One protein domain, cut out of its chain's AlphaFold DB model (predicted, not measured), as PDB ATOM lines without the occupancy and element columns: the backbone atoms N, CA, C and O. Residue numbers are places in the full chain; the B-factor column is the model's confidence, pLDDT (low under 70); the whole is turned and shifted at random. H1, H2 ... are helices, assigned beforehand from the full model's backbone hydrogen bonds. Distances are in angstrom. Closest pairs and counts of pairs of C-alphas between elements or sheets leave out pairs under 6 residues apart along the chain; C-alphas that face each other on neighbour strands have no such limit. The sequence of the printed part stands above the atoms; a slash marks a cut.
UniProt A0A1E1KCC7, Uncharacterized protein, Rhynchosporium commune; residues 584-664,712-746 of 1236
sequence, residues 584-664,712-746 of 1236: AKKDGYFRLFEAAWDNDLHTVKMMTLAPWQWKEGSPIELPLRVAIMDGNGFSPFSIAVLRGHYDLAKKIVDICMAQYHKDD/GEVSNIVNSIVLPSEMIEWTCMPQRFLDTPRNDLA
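Overview. This is residues 584 to 664 and 712 to 746 of the 1236 residues of an uncharacterized protein of Rhynchosporium commune (UniProt A0A1E1KCC7). Two helical hairpins, H1 with H2 and H3 with H4, pack on each other as a four-helix core, while H5 and H6 lie farther out and residues 738 to 744 stick out as a tail. The printed part has 116 residues with six named helices, H1 to H6 in chain order, and no named strand. Its class is all helix, though under half of the residues, 54, are in named elements. It is compact, with a radius of gyration of the C-alphas of 14.9 A and spans of 46 by 38 by 24 A.

Arrangement. H1, residues 584 to 598, and H2, residues 601 to 609, form a hairpin at a shallow tilt of 30 degrees; their closest C-alphas, Leu 592 and Val 604, are 5.9 A apart. H3, residues 636 to 642, touches residues 592 to 597 of H1 alone, closest at the C-alphas of Ala 596 and Ala 640, 5.5 A. H4, residues 646 to 658, makes a hairpin with H3 at 23 degrees, closest at C-alphas 637 and 649, 5.4 A. H4 touches H2 the same way at 12 degrees, closest at C-alphas 601 and 648, 6.3 A. H5, residues 724 to 729, and residues 653 to 657 of H4 only just touch, with 3 pairs of C-alphas within 8 A, closest at 656 and 724, 5.8 A. H6, residues 734 to 737, touches no helix. Every O i to N i+4 pair is within hydrogen-bond range in H1 to H5; H6 is too short for one.

Along the chain. H1 begins at C-alpha 584 (94.848, 149.347, 99.763) and is 21.1 A long; H4 is 18.7 A and H2 11.6 A. H6 ends at C-alpha 737 (115.273, 130.027, 101.036).

Size, cuts and confidence. Residues 665 to 711 are not printed; C-alphas 664 and 712 are 20.5 A apart. The link from H2 to H3 is long. Confidence is under 70 for 23 residues, among them 712 to 719 and 739 to 746.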
ATOM      1  N   ALA A 584      95.783 150.447  99.534       78.88
ATOM      2  CA  ALA A 584      94.848 149.347  99.763       78.88
ATOM      3  C   ALA A 584      95.274 148.063  99.027       78.88
ATOM      4  O   ALA A 584      95.516 147.042  99.662       78.88
ATOM      5  N   LYS A 585      95.486 148.122  97.707       79.69
ATOM      6  CA  LYS A 585      96.042 147.050  96.865       79.69
ATOM      7  C   LYS A 585      97.398 146.580  97.380       79.69
ATOM      8  O   LYS A 585      97.663 145.385  97.355       79.69
ATOM      9  N   LYS A 586      98.251 147.481  97.889       82.50
ATOM     10  CA  LYS A 586      99.523 147.089  98.517       82.50
ATOM     11  C   LYS A 586      99.296 146.154  99.710       82.50
ATOM     12  O   LYS A 586      99.973 145.135  99.796       82.50
ATOM     13  N   ASP A 587      98.354 146.480 100.591       82.94
ATOM     14  CA  ASP A 587      97.966 145.641 101.736       82.94
ATOM     15  C   ASP A 587      97.277 144.338 101.297       82.94
ATOM     16  O   ASP A 587      97.587 143.260 101.802       82.94
ATOM     17  N   GLY A 588      96.421 144.406 100.274       84.06
ATOM     18  CA  GLY A 588      95.817 143.233  99.638       84.06
ATOM     19  C   GLY A 588      96.858 142.252  99.093       84.06
ATOM     20  O   GLY A 588      96.788 141.056  99.367       84.06
ATOM     21  N   TYR A 589      97.882 142.751  98.394       86.62
ATOM     22  CA  TYR A 589      98.989 141.923  97.916       86.62
ATOM     23  C   TYR A 589      99.852 141.371  99.055       86.62
ATOM     24  O   TYR A 589     100.291 140.228  98.959       86.62
ATOM     25  N   PHE A 590     100.051 142.107 100.156       86.12
ATOM     26  CA  PHE A 590     100.683 141.530 101.350       86.12
ATOM     27  C   PHE A 590      99.901 140.316 101.860       86.12
ATOM     28  O   PHE A 590     100.493 139.251 102.034       86.12
ATOM     29  N   ARG A 591      98.578 140.442 102.013       86.00
ATOM     30  CA  ARG A 591      97.721 139.343 102.478       86.00
ATOM     31  C   ARG A 591      97.692 138.164 101.502       86.00
ATOM     32  O   ARG A 591      97.699 137.021 101.945       86.00
ATOM     33  N   LEU A 592      97.717 138.418 100.191       88.31
ATOM     34  CA  LEU A 592      97.786 137.367  99.170       88.31
ATOM     35  C   LEU A 592      99.100 136.571  99.259       88.31
ATOM     36  O   LEU A 592      99.091 135.343  99.189       88.31
ATOM     37  N   PHE A 593     100.230 137.262  99.435       89.19
ATOM     38  CA  PHE A 593     101.539 136.624  99.595       89.19
ATOM     39  C   PHE A 593     101.663 135.879 100.935       89.19
ATOM     40  O   PHE A 593     102.288 134.819 100.984       89.19
ATOM     41  N   GLU A 594     101.046 136.385 102.006       89.50
ATOM     42  CA  GLU A 594     100.942 135.684 103.295       89.50
ATOM     43  C   GLU A 594     100.074 134.421 103.182       89.50
ATOM     44  O   GLU A 594     100.494 133.352 103.618       89.50
ATOM     45  N   ALA A 595      98.931 134.489 102.494       89.56
ATOM     46  CA  ALA A 595      98.079 133.323 102.258       89.56
ATOM     47  C   ALA A 595      98.800 132.231 101.443       89.56
ATOM     48  O   ALA A 595      98.709 131.044 101.770       89.56
ATOM     49  N   ALA A 596      99.588 132.620 100.432       89.06
ATOM     50  CA  ALA A 596     100.438 131.691  99.684       89.06
ATOM     51  C   ALA A 596     101.523 131.037 100.566       89.06
ATOM     52  O   ALA A 596     101.862 129.867 100.374       89.06
ATOM     53  N   TRP A 597     102.047 131.771 101.552       89.25
ATOM     54  CA  TRP A 597     103.061 131.293 102.496       89.25
ATOM     55  C   TRP A 597     102.517 130.306 103.543       89.25
ATOM     56  O   TRP A 597     103.221 129.350 103.896       89.25
ATOM     57  N   ASP A 598     101.284 130.523 104.011       89.94
ATOM     58  CA  ASP A 598     100.621 129.748 105.076       89.94
ATOM     59  C   ASP A 598      99.767 128.573 104.561       89.94
ATOM     60  O   ASP A 598      99.214 127.818 105.356       89.94
ATOM     61  N   ASN A 599      99.711 128.364 103.241       89.44
ATOM     62  CA  ASN A 599      98.867 127.358 102.575       89.44
ATOM     63  C   ASN A 599      97.349 127.644 102.630       89.44
ATOM     64  O   ASN A 599      96.539 126.717 102.579       89.44
ATOM     65  N   ASP A 600      96.939 128.908 102.738       88.56
ATOM     66  CA  ASP A 600      95.523 129.276 102.851       88.56
ATOM     67  C   ASP A 600      94.868 129.462 101.473       88.56
ATOM     68  O   ASP A 600      94.785 130.562 100.916       88.56
ATOM     69  N   LEU A 601      94.357 128.357 100.924       85.00
ATOM     70  CA  LEU A 601      93.632 128.352  99.653       85.00
ATOM     71  C   LEU A 601      92.351 129.202  99.689       85.00
ATOM     72  O   LEU A 601      91.954 129.750  98.657       85.00
ATOM     73  N   HIS A 602      91.685 129.302 100.842       83.69
ATOM     74  CA  HIS A 602      90.422 130.026 100.959       83.69
ATOM     75  C   HIS A 602      90.647 131.530 100.788       83.69
ATOM     76  O   HIS A 602      89.964 132.168  99.983       83.69
ATOM     77  N   THR A 603      91.653 132.084 101.466       84.19
ATOM     78  CA  THR A 603      92.006 133.507 101.339       84.19
ATOM     79  C   THR A 603      92.537 133.847  99.945       84.19
ATOM     80  O   THR A 603      92.154 134.879  99.393       84.19
ATOM     81  N   VAL A 604      93.335 132.963  99.326       84.62
ATOM     82  CA  VAL A 604      93.785 133.147  97.931       84.62
ATOM     83  C   VAL A 604      92.588 133.232  96.980       84.62
ATOM     84  O   VAL A 604      92.518 134.169  96.185       84.62
ATOM     85  N   LYS A 605      91.617 132.313  97.085       80.44
ATOM     86  CA  LYS A 605      90.395 132.343  96.262       80.44
ATOM     87  C   LYS A 605      89.566 133.598  96.515       80.44
ATOM     88  O   LYS A 605      89.184 134.262  95.562       80.44
ATOM     89  N   MET A 606      89.331 133.952  97.777       83.19
ATOM     90  CA  MET A 606      88.550 135.137  98.142       83.19
ATOM     91  C   MET A 606      89.118 136.409  97.502       83.19
ATOM     92  O   MET A 606      88.373 137.174  96.906       83.19
ATOM     93  N   MET A 607      90.435 136.618  97.586       81.44
ATOM     94  CA  MET A 607      91.069 137.852  97.107       81.44
ATOM     95  C   MET A 607      91.226 137.926  95.592       81.44
ATOM     96  O   MET A 607      91.322 139.024  95.053       81.44
ATOM     97  N   THR A 608      91.318 136.783  94.913       81.81
ATOM     98  CA  THR A 608      91.582 136.726  93.465       81.81
ATOM     99  C   THR A 608      90.323 136.505  92.633       81.81
ATOM    100  O   THR A 608      90.315 136.866  91.458       81.81
ATOM    101  N   LEU A 609      89.264 135.948  93.230       76.75
ATOM    102  CA  LEU A 609      88.013 135.624  92.542       76.75
ATOM    103  C   LEU A 609      86.857 136.565  92.907       76.75
ATOM    104  O   LEU A 609      85.957 136.739  92.092       76.75
ATOM    105  N   ALA A 610      86.867 137.187  94.092       75.69
ATOM    106  CA  ALA A 610      85.784 138.059  94.550       75.69
ATOM    107  C   ALA A 610      86.273 139.485  94.878       75.69
ATOM    108  O   ALA A 610      87.421 139.668  95.299       75.69
ATOM    109  N   PRO A 611      85.422 140.515  94.703       77.19
ATOM    110  CA  PRO A 611      85.696 141.850  95.223       77.19
ATOM    111  C   PRO A 611      85.848 141.819  96.746       77.19
ATOM    112  O   PRO A 611      85.154 141.071  97.440       77.19
ATOM    113  N   TRP A 612      86.745 142.640  97.284       79.50
ATOM    114  CA  TRP A 612      87.096 142.621  98.705       79.50
ATOM    115  C   TRP A 612      87.213 144.044  99.264       79.50
ATOM    116  O   TRP A 612      87.379 145.015  98.531       79.50
ATOM    117  N   GLN A 613      87.087 144.183 100.585       76.50
ATOM    118  CA  GLN A 613      87.163 145.472 101.278       76.50
ATOM    119  C   GLN A 613      88.420 145.540 102.150       76.50
ATOM    120  O   GLN A 613      88.790 144.561 102.805       76.50
ATOM    121  N   TRP A 614      89.078 146.703 102.164       67.25
ATOM    122  CA  TRP A 614      90.296 146.920 102.948       67.25
ATOM    123  C   TRP A 614      89.992 147.162 104.434       67.25
ATOM    124  O   TRP A 614      90.634 146.568 105.300       67.25
ATOM    125  N   LYS A 615      89.000 148.012 104.731       74.38
ATOM    126  CA  LYS A 615      88.470 148.301 106.076       74.38
ATOM    127  C   LYS A 615      86.957 148.531 105.996       74.38
ATOM    128  O   LYS A 615      86.453 148.906 104.938       74.38
ATOM    129  N   GLU A 616      86.236 148.361 107.103       62.00
ATOM    130  CA  GLU A 616      84.814 148.731 107.168       62.00
ATOM    131  C   GLU A 616      84.640 150.208 106.756       62.00
ATOM    132  O   GLU A 616      85.250 151.101 107.343       62.00
ATOM    133  N   GLY A 617      83.872 150.450 105.685       58.50
ATOM    134  CA  GLY A 617      83.655 151.781 105.096       58.50
ATOM    135  C   GLY A 617      84.607 152.195 103.958       58.50
ATOM    136  O   GLY A 617      84.439 153.281 103.409       58.50
ATOM    137  N   SER A 618      85.591 151.367 103.572       69.44
ATOM    138  CA  SER A 618      86.438 151.617 102.385       69.44
ATOM    139  C   SER A 618      85.740 151.206 101.075       69.44
ATOM    140  O   SER A 618      84.917 150.287 101.112       69.44
ATOM    141  N   PRO A 619      86.069 151.822  99.919       72.19
ATOM    142  CA  PRO A 619      85.540 151.392  98.624       72.19
ATOM    143  C   PRO A 619      85.863 149.916  98.354       72.19
ATOM    144  O   PRO A 619      86.927 149.427  98.736       72.19
ATOM    145  N   ILE A 620      84.926 149.212  97.713       75.38
ATOM    146  CA  ILE A 620      85.110 147.819  97.295       75.38
ATOM    147  C   ILE A 620      86.217 147.794  96.238       75.38
ATOM    148  O   ILE A 620      86.085 148.417  95.185       75.38
ATOM    149  N   GLU A 621      87.304 147.092  96.533       76.31
ATOM    150  CA  GLU A 621      88.414 146.895  95.608       76.31
ATOM    151  C   GLU A 621      88.115 145.699  94.698       76.31
ATOM    152  O   GLU A 621      87.486 144.711  95.095       76.31
ATOM    153  N   LEU A 622      88.581 145.794  93.452       76.38
ATOM    154  CA  LEU A 622      88.475 144.707  92.483       76.38
ATOM    155  C   LEU A 622      89.316 143.495  92.937       76.38
ATOM    156  O   LEU A 622      90.305 143.670  93.666       76.38
ATOM    157  N   PRO A 623      88.964 142.269  92.501       81.00
ATOM    158  CA  PRO A 623      89.791 141.101  92.769       81.00
ATOM    159  C   PRO A 623      91.243 141.325  92.308       81.00
ATOM    160  O   PRO A 623      91.535 142.032  91.340       81.00
ATOM    161  N   LEU A 624      92.190 140.756  93.045       84.31
ATOM    162  CA  LEU A 624      93.616 140.919  92.783       84.31
ATOM    163  C   LEU A 624      94.081 139.994  91.656       84.31
ATOM    164  O   LEU A 624      93.688 138.830  91.564       84.31
ATOM    165  N   ARG A 625      95.013 140.494  90.839       84.94
ATOM    166  CA  ARG A 625      95.732 139.673  89.854       84.94
ATOM    167  C   ARG A 625      96.668 138.691  90.555       84.94
ATOM    168  O   ARG A 625      97.507 139.118  91.352       84.94
ATOM    169  N   VAL A 626      96.564 137.403  90.226       85.94
ATOM    170  CA  VAL A 626      97.416 136.358  90.823       85.94
ATOM    171  C   VAL A 626      98.817 136.307  90.192       85.94
ATOM    172  O   VAL A 626      99.800 136.026  90.880       85.94
ATOM    173  N   ALA A 627      98.929 136.648  88.902       85.44
ATOM    174  CA  ALA A 627     100.188 136.729  88.165       85.44
ATOM    175  C   ALA A 627     100.906 138.063  88.451       85.44
ATOM    176  O   ALA A 627     100.813 139.025  87.691       85.44
ATOM    177  N   ILE A 628     101.613 138.131  89.581       87.25
ATOM    178  CA  ILE A 628     102.347 139.321  90.039       87.25
ATOM    179  C   ILE A 628     103.703 138.948  90.654       87.25
ATOM    180  O   ILE A 628     103.873 137.832  91.140       87.25
ATOM    181  N   MET A 629     104.655 139.889  90.669       85.00
ATOM    182  CA  MET A 629     105.976 139.733  91.290       85.00
ATOM    183  C   MET A 629     106.247 140.805  92.363       85.00
ATOM    184  O   MET A 629     105.884 141.976  92.200       85.00
ATOM    185  N   ASP A 630     106.928 140.421  93.445       86.12
ATOM    186  CA  ASP A 630     107.534 141.356  94.402       86.12
ATOM    187  C   ASP A 630     108.840 141.975  93.845       86.12
ATOM    188  O   ASP A 630     109.333 141.610  92.774       86.12
ATOM    189  N   GLY A 631     109.447 142.909  94.583       79.88
ATOM    190  CA  GLY A 631     110.715 143.550  94.206       79.88
ATOM    191  C   GLY A 631     111.901 142.584  94.053       79.88
ATOM    192  O   GLY A 631     112.874 142.903  93.365       79.88
ATOM    193  N   ASN A 632     111.816 141.386  94.639       79.75
ATOM    194  CA  ASN A 632     112.819 140.325  94.521       79.75
ATOM    195  C   ASN A 632     112.483 139.304  93.417       79.75
ATOM    196  O   ASN A 632     113.286 138.407  93.150       79.75
ATOM    197  N   GLY A 633     111.337 139.449  92.752       84.06
ATOM    198  CA  GLY A 633     110.861 138.571  91.691       84.06
ATOM    199  C   GLY A 633     110.086 137.334  92.158       84.06
ATOM    200  O   GLY A 633     109.910 136.410  91.373       84.06
ATOM    201  N   PHE A 634     109.635 137.269  93.410       88.69
ATOM    202  CA  PHE A 634     108.741 136.208  93.875       88.69
ATOM    203  C   PHE A 634     107.298 136.476  93.449       88.69
ATOM    204  O   PHE A 634     106.773 137.563  93.676       88.69
ATOM    205  N   SER A 635     106.651 135.456  92.895       90.81
ATOM    206  CA  SER A 635     105.203 135.383  92.695       90.81
ATOM    207  C   SER A 635     104.526 134.511  93.763       90.81
ATOM    208  O   SER A 635     105.205 133.666  94.365       90.81
ATOM    209  N   PRO A 636     103.197 134.631  93.969       90.25
ATOM    210  CA  PRO A 636     102.443 133.726  94.843       90.25
ATOM    211  C   PRO A 636     102.671 132.246  94.500       90.25
ATOM    212  O   PRO A 636     102.867 131.424  95.395       90.25
ATOM    213  N   PHE A 637     102.757 131.922  93.202       91.06
ATOM    214  CA  PHE A 637     103.120 130.587  92.718       91.06
ATOM    215  C   PHE A 637     104.515 130.162  93.200       91.06
ATOM    216  O   PHE A 637     104.667 129.101  93.800       91.06
ATOM    217  N   SER A 638     105.534 131.006  93.002       89.88
ATOM    218  CA  SER A 638     106.908 130.669  93.394       89.88
ATOM    219  C   SER A 638     107.069 130.434  94.899       89.88
ATOM    220  O   SER A 638     107.837 129.564  95.298       89.88
ATOM    221  N   ILE A 639     106.316 131.154  95.737       89.19
ATOM    222  CA  ILE A 639     106.346 130.993  97.197       89.19
ATOM    223  C   ILE A 639     105.708 129.670  97.610       89.19
ATOM    224  O   ILE A 639     106.322 128.924  98.373       89.19
ATOM    225  N   ALA A 640     104.520 129.362  97.077       90.19
ATOM    226  CA  ALA A 640     103.837 128.101  97.355       90.19
ATOM    227  C   ALA A 640     104.730 126.905  96.985       90.19
ATOM    228  O   ALA A 640     104.891 125.976  97.776       90.19
ATOM    229  N   VAL A 641     105.403 126.971  95.832       88.44
ATOM    230  CA  VAL A 641     106.339 125.933  95.380       88.44
ATOM    231  C   VAL A 641     107.564 125.816  96.290       88.44
ATOM    232  O   VAL A 641     107.903 124.711  96.706       88.44
ATOM    233  N   LEU A 642     108.223 126.927  96.638       86.75
ATOM    234  CA  LEU A 642     109.425 126.905  97.486       86.75
ATOM    235  C   LEU A 642     109.136 126.444  98.924       86.75
ATOM    236  O   LEU A 642     110.030 125.926  99.591       86.75
ATOM    237  N   ARG A 643     107.891 126.593  99.391       86.81
ATOM    238  CA  ARG A 643     107.407 126.071 100.680       86.81
ATOM    239  C   ARG A 643     106.958 124.603 100.620       86.81
ATOM    240  O   ARG A 643     106.730 124.020 101.674       86.81
ATOM    241  N   GLY A 644     106.844 124.010  99.427       86.81
ATOM    242  CA  GLY A 644     106.367 122.636  99.220       86.81
ATOM    243  C   GLY A 644     104.840 122.490  99.164       86.81
ATOM    244  O   GLY A 644     104.320 121.381  99.255       86.81
ATOM    245  N   HIS A 645     104.097 123.588  99.011       91.06
ATOM    246  CA  HIS A 645     102.634 123.609  98.945       91.06
ATOM    247  C   HIS A 645     102.155 123.340  97.505       91.06
ATOM    248  O   HIS A 645     101.582 124.204  96.835       91.06
ATOM    249  N   TYR A 646     102.434 122.136  97.004       88.38
ATOM    250  CA  TYR A 646     102.215 121.761  95.603       88.38
ATOM    251  C   TYR A 646     100.740 121.813  95.166       88.38
ATOM    252  O   TYR A 646     100.452 122.235  94.045       88.38
ATOM    253  N   ASP A 647      99.803 121.456  96.048       87.56
ATOM    254  CA  ASP A 647      98.364 121.493  95.743       87.56
ATOM    255  C   ASP A 647      97.839 122.929  95.601       87.56
ATOM    256  O   ASP A 647      97.080 123.232  94.677       87.56
ATOM    257  N   LEU A 648      98.298 123.839  96.466       89.00
ATOM    258  CA  LEU A 648      97.991 125.265  96.357       89.00
ATOM    259  C   LEU A 648      98.611 125.870  95.094       89.00
ATOM    260  O   LEU A 648      97.948 126.635  94.397       89.00
ATOM    261  N   ALA A 649      99.848 125.495  94.757       88.50
ATOM    262  CA  ALA A 649     100.510 125.956  93.540       88.50
ATOM    263  C   ALA A 649      99.737 125.555  92.269       88.50
ATOM    264  O   ALA A 649      99.566 126.394  91.385       88.50
ATOM    265  N   LYS A 650      99.193 124.328  92.198       87.38
ATOM    266  CA  LYS A 650      98.295 123.911  91.101       87.38
ATOM    267  C   LYS A 650      97.034 124.772  91.037       87.38
ATOM    268  O   LYS A 650      96.682 125.267  89.975       87.38
ATOM    269  N   LYS A 651      96.398 125.034  92.183       87.31
ATOM    270  CA  LYS A 651      95.204 125.896  92.241       87.31
ATOM    271  C   LYS A 651      95.493 127.347  91.847       87.31
ATOM    272  O   LYS A 651      94.635 127.987  91.254       87.31
ATOM    273  N   ILE A 652      96.689 127.864  92.129       87.38
ATOM    274  CA  ILE A 652      97.131 129.192  91.673       87.38
ATOM    275  C   ILE A 652      97.280 129.232  90.144       87.38
ATOM    276  O   ILE A 652      96.912 130.231  89.529       87.38
ATOM    277  N   VAL A 653      97.783 128.158  89.527       85.81
ATOM    278  CA  VAL A 653      97.853 128.017  88.061       85.81
ATOM    279  C   VAL A 653      96.444 127.982  87.453       85.81
ATOM    280  O   VAL A 653      96.200 128.713  86.495       85.81
ATOM    281  N   ASP A 654      95.502 127.246  88.061       83.75
ATOM    282  CA  ASP A 654      94.087 127.228  87.641       83.75
ATOM    283  C   ASP A 654      93.468 128.642  87.676       83.75
ATOM    284  O   ASP A 654      92.806 129.067  86.729       83.75
ATOM    285  N   ILE A 655      93.714 129.403  88.753       82.88
ATOM    286  CA  ILE A 655      93.228 130.787  88.906       82.88
ATOM    287  C   ILE A 655      93.882 131.720  87.877       82.88
ATOM    288  O   ILE A 655      93.212 132.589  87.326       82.88
ATOM    289  N   CYS A 656      95.176 131.542  87.594       84.19
ATOM    290  CA  CYS A 656      95.884 132.323  86.577       84.19
ATOM    291  C   CYS A 656      95.266 132.113  85.190       84.19
ATOM    292  O   CYS A 656      95.024 133.087  84.480       84.19
ATOM    293  N   MET A 657      94.931 130.864  84.845       79.88
ATOM    294  CA  MET A 657      94.253 130.545  83.588       79.88
ATOM    295  C   MET A 657      92.848 131.160  83.526       79.88
ATOM    296  O   MET A 657      92.451 131.664  82.481       79.88
ATOM    297  N   ALA A 658      92.116 131.175  84.643       78.50
ATOM    298  CA  ALA A 658      90.792 131.797  84.719       78.50
ATOM    299  C   ALA A 658      90.823 133.334  84.580       78.50
ATOM    300  O   ALA A 658      89.851 133.916  84.108       78.50
ATOM    301  N   GLN A 659      91.921 133.987  84.978       79.69
ATOM    302  CA  GLN A 659      92.133 135.435  84.819       79.69
ATOM    303  C   GLN A 659      92.765 135.813  83.464       79.69
ATOM    304  O   GLN A 659      92.972 136.999  83.206       79.69
ATOM    305  N   TYR A 660      93.148 134.848  82.621       79.06
ATOM    306  CA  TYR A 660      93.872 135.114  81.378       79.06
ATOM    307  C   TYR A 660      92.934 135.532  80.235       79.06
ATOM    308  O   TYR A 660      92.003 134.809  79.886       79.06
ATOM    309  N   HIS A 661      93.233 136.669  79.599       71.88
ATOM    310  CA  HIS A 661      92.524 137.177  78.423       71.88
ATOM    311  C   HIS A 661      93.507 137.568  77.319       71.88
ATOM    312  O   HIS A 661      94.479 138.289  77.552       71.88
ATOM    313  N   LYS A 662      93.224 137.110  76.097       61.72
ATOM    314  CA  LYS A 662      94.029 137.389  74.908       61.72
ATOM    315  C   LYS A 662      93.514 138.657  74.223       61.72
ATOM    316  O   LYS A 662      92.430 138.641  73.649       61.72
ATOM    317  N   ASP A 663      94.276 139.746  74.293       51.88
ATOM    318  CA  ASP A 663      93.938 141.014  73.631       51.88
ATOM    319  C   ASP A 663      94.453 141.001  72.181       51.88
ATOM    320  O   ASP A 663      95.375 141.718  71.789       51.88
ATOM    321  N   ASP A 664      93.904 140.091  71.376       45.31
ATOM    322  CA  ASP A 664      94.174 140.056  69.945       45.31
ATOM    323  C   ASP A 664      93.269 141.095  69.288       45.31
ATOM    324  O   ASP A 664      92.119 140.801  68.965       45.31
ATOM    325  N   GLY A 712      83.237 130.854  85.963       44.41
ATOM    326  CA  GLY A 712      82.820 131.608  84.772       44.41
ATOM    327  C   GLY A 712      82.461 133.080  85.020       44.41
ATOM    328  O   GLY A 712      82.533 133.879  84.095       44.41
ATOM    329  N   GLU A 713      82.112 133.469  86.251       47.16
ATOM    330  CA  GLU A 713      81.744 134.861  86.579       47.16
ATOM    331  C   GLU A 713      82.963 135.779  86.804       47.16
ATOM    332  O   GLU A 713      82.862 137.000  86.684       47.16
ATOM    333  N   VAL A 714      84.136 135.203  87.092       44.75
ATOM    334  CA  VAL A 714      85.353 135.936  87.494       44.75
ATOM    335  C   VAL A 714      86.134 136.485  86.295       44.75
ATOM    336  O   VAL A 714      86.757 137.545  86.400       44.75
ATOM    337  N   SER A 715      86.050 135.818  85.139       46.09
ATOM    338  CA  SER A 715      86.706 136.238  83.890       46.09
ATOM    339  C   SER A 715      86.171 137.571  83.342       46.09
ATOM    340  O   SER A 715      86.781 138.183  82.481       46.09
ATOM    341  N   ASN A 716      85.052 138.082  83.863       49.66
ATOM    342  CA  ASN A 716      84.481 139.350  83.405       49.66
ATOM    343  C   ASN A 716      84.960 140.579  84.210       49.66
ATOM    344  O   ASN A 716      84.626 141.704  83.838       49.66
ATOM    345  N   ILE A 717      85.716 140.398  85.308       58.41
ATOM    346  CA  ILE A 717      86.047 141.481  86.265       58.41
ATOM    347  C   ILE A 717      87.550 141.820  86.291       58.41
ATOM    348  O   ILE A 717      87.909 142.985  86.475       58.41
ATOM    349  N   VAL A 718      88.446 140.837  86.121       62.94
ATOM    350  CA  VAL A 718      89.907 141.035  86.230       62.94
ATOM    351  C   VAL A 718      90.641 140.350  85.086       62.94
ATOM    352  O   VAL A 718      90.837 139.140  85.101       62.94
ATOM    353  N   ASN A 719      91.145 141.159  84.153       69.50
ATOM    354  CA  ASN A 719      91.879 140.662  82.992       69.50
ATOM    355  C   ASN A 719      93.395 140.701  83.249       69.50
ATOM    356  O   ASN A 719      93.958 141.749  83.608       69.50
ATOM    357  N   SER A 720      94.051 139.555  83.064       75.19
ATOM    358  CA  SER A 720      95.502 139.369  83.002       75.19
ATOM    359  C   SER A 720      95.909 139.001  81.576       75.19
ATOM    360  O   SER A 720      95.261 138.181  80.936       75.19
ATOM    361  N   ILE A 721      97.011 139.571  81.096       77.62
ATOM    362  CA  ILE A 721      97.600 139.251  79.783       77.62
ATOM    363  C   ILE A 721      98.666 138.146  79.859       77.62
ATOM    364  O   ILE A 721      99.279 137.816  78.853       77.62
ATOM    365  N   VAL A 722      98.936 137.618  81.058       80.44
ATOM    366  CA  VAL A 722     100.028 136.666  81.318       80.44
ATOM    367  C   VAL A 722      99.501 135.236  81.263       80.44
ATOM    368  O   VAL A 722      98.587 134.899  82.019       80.44
ATOM    369  N   LEU A 723     100.113 134.388  80.434       82.44
ATOM    370  CA  LEU A 723      99.789 132.959  80.375       82.44
ATOM    371  C   LEU A 723     100.313 132.207  81.614       82.44
ATOM    372  O   LEU A 723     101.389 132.529  82.130       82.44
ATOM    373  N   PRO A 724      99.644 131.129  82.065       82.81
ATOM    374  CA  PRO A 724     100.163 130.313  83.161       82.81
ATOM    375  C   PRO A 724     101.550 129.717  82.876       82.81
ATOM    376  O   PRO A 724     102.374 129.630  83.786       82.81
ATOM    377  N   SER A 725     101.841 129.366  81.617       79.81
ATOM    378  CA  SER A 725     103.171 128.919  81.178       79.81
ATOM    379  C   SER A 725     104.243 129.997  81.370       79.81
ATOM    380  O   SER A 725     105.318 129.696  81.885       79.81
ATOM    381  N   GLU A 726     103.938 131.260  81.056       83.12
ATOM    382  CA  GLU A 726     104.847 132.393  81.278       83.12
ATOM    383  C   GLU A 726     105.095 132.630  82.772       83.12
ATOM    384  O   GLU A 726     106.238 132.822  83.186       83.12
ATOM    385  N   MET A 727     104.045 132.559  83.600       87.56
ATOM    386  CA  MET A 727     104.149 132.738  85.054       87.56
ATOM    387  C   MET A 727     105.045 131.675  85.717       87.56
ATOM    388  O   MET A 727     105.774 131.988  86.662       87.56
ATOM    389  N   ILE A 728     105.004 130.425  85.240       86.00
ATOM    390  CA  ILE A 728     105.847 129.325  85.746       86.00
ATOM    391  C   ILE A 728     107.327 129.547  85.388       86.00
ATOM    392  O   ILE A 728     108.214 129.173  86.163       86.00
ATOM    393  N   GLU A 729     107.602 130.176  84.242       83.50
ATOM    394  CA  GLU A 729     108.955 130.467  83.755       83.50
ATOM    395  C   GLU A 729     109.563 131.758  84.331       83.50
ATOM    396  O   GLU A 729     110.742 132.045  84.099       83.50
ATOM    397  N   TRP A 730     108.814 132.529  85.127       87.19
ATOM    398  CA  TRP A 730     109.334 133.739  85.761       87.19
ATOM    399  C   TRP A 730     110.531 133.470  86.679       87.19
ATOM    400  O   TRP A 730     110.613 132.488  87.423       87.19
ATOM    401  N   THR A 731     111.487 134.398  86.644       86.06
ATOM    402  CA  THR A 731     112.720 134.302  87.429       86.06
ATOM    403  C   THR A 731     112.541 134.935  88.808       86.06
ATOM    404  O   THR A 731     112.082 136.069  88.933       86.06
ATOM    405  N   CYS A 732     112.951 134.219  89.856       84.19
ATOM    406  CA  CYS A 732     112.886 134.679  91.246       84.19
ATOM    407  C   CYS A 732     114.259 134.560  91.931       84.19
ATOM    408  O   CYS A 732     115.244 134.162  91.304       84.19
ATOM    409  N   MET A 733     114.354 134.907  93.220       82.38
ATOM    410  CA  MET A 733     115.572 134.738  94.036       82.38
ATOM    411  C   MET A 733     115.453 133.555  95.021       82.38
ATOM    412  O   MET A 733     115.537 133.753  96.236       82.38
ATOM    413  N   PRO A 734     115.290 132.305  94.549       78.31
ATOM    414  CA  PRO A 734     114.958 131.162  95.403       78.31
ATOM    415  C   PRO A 734     116.062 130.815  96.407       78.31
ATOM    416  O   PRO A 734     115.815 130.214  97.441       78.31
ATOM    417  N   GLN A 735     117.291 131.270  96.178       72.19
ATOM    418  CA  GLN A 735     118.404 131.083  97.110       72.19
ATOM    419  C   GLN A 735     118.218 131.764  98.461       72.19
ATOM    420  O   GLN A 735     118.916 131.421  99.409       72.19
ATOM    421  N   ARG A 736     117.293 132.723  98.560       76.81
ATOM    422  CA  ARG A 736     116.913 133.317  99.844       76.81
ATOM    423  C   ARG A 736     116.256 132.297 100.782       76.81
ATOM    424  O   ARG A 736     116.205 132.550 101.977       76.81
ATOM    425  N   PHE A 737     115.783 131.161 100.259       75.69
ATOM    426  CA  PHE A 737     115.273 130.027 101.036       75.69
ATOM    427  C   PHE A 737     116.362 129.018 101.446       75.69
ATOM    428  O   PHE A 737     116.051 128.044 102.120       75.69
ATOM    429  N   LEU A 738     117.626 129.213 101.048       70.12
ATOM    430  CA  LEU A 738     118.726 128.313 101.410       70.12
ATOM    431  C   LEU A 738     119.432 128.800 102.687       70.12
ATOM    432  O   LEU A 738     119.770 129.979 102.787       70.12
ATOM    433  N   ASP A 739     119.757 127.877 103.601       56.44
ATOM    434  CA  ASP A 739     120.424 128.168 104.888       56.44
ATOM    435  C   ASP A 739     121.799 128.848 104.738       56.44
ATOM    436  O   ASP A 739     122.255 129.582 105.613       56.44
ATOM    437  N   THR A 740     122.469 128.636 103.600       54.41
ATOM    438  CA  THR A 740     123.704 129.335 103.216       54.41
ATOM    439  C   THR A 740     123.533 130.002 101.848       54.41
ATOM    440  O   THR A 740     123.733 129.359 100.812       54.41
ATOM    441  N   PRO A 741     123.192 131.304 101.792       51.53
ATOM    442  CA  PRO A 741     123.118 132.030 100.530       51.53
ATOM    443  C   PRO A 741     124.517 132.111  99.899       51.53
ATOM    444  O   PRO A 741     125.380 132.869 100.347       51.53
ATOM    445  N   ARG A 742     124.766 131.307  98.857       50.56
ATOM    446  CA  ARG A 742     126.031 131.315  98.104       50.56
ATOM    447  C   ARG A 742     126.245 132.691  97.460       50.56
ATOM    448  O   ARG A 742     125.419 133.150  96.683       50.56
ATOM    449  N   ASN A 743     127.389 133.321  97.738       45.94
ATOM    450  CA  ASN A 743     127.747 134.660  97.242       45.94
ATOM    451  C   ASN A 743     127.875 134.778  95.705       45.94
ATOM    452  O   ASN A 743     127.873 135.893  95.198       45.94
ATOM    453  N   ASP A 744     127.981 133.671  94.963       45.66
ATOM    454  CA  ASP A 744     128.203 133.669  93.503       45.66
ATOM    455  C   ASP A 744     126.906 133.753  92.675       45.66
ATOM    456  O   ASP A 744     126.931 133.661  91.450       45.66
ATOM    457  N   LEU A 745     125.763 133.858  93.348       48.75
ATOM    458  CA  LEU A 745     124.477 133.445  92.808       48.75
ATOM    459  C   LEU A 745     123.384 134.502  93.056       48.75
ATOM    460  O   LEU A 745     122.213 134.206  92.903       48.75
ATOM    461  N   ALA A 746     123.733 135.767  93.326       50.47
ATOM    462  CA  ALA A 746     122.786 136.899  93.386       50.47
ATOM    463  C   ALA A 746     122.123 137.241  92.021       50.47
ATOM    464  O   ALA A 746     121.943 138.399  91.656       50.47
TER     465      ALA A 746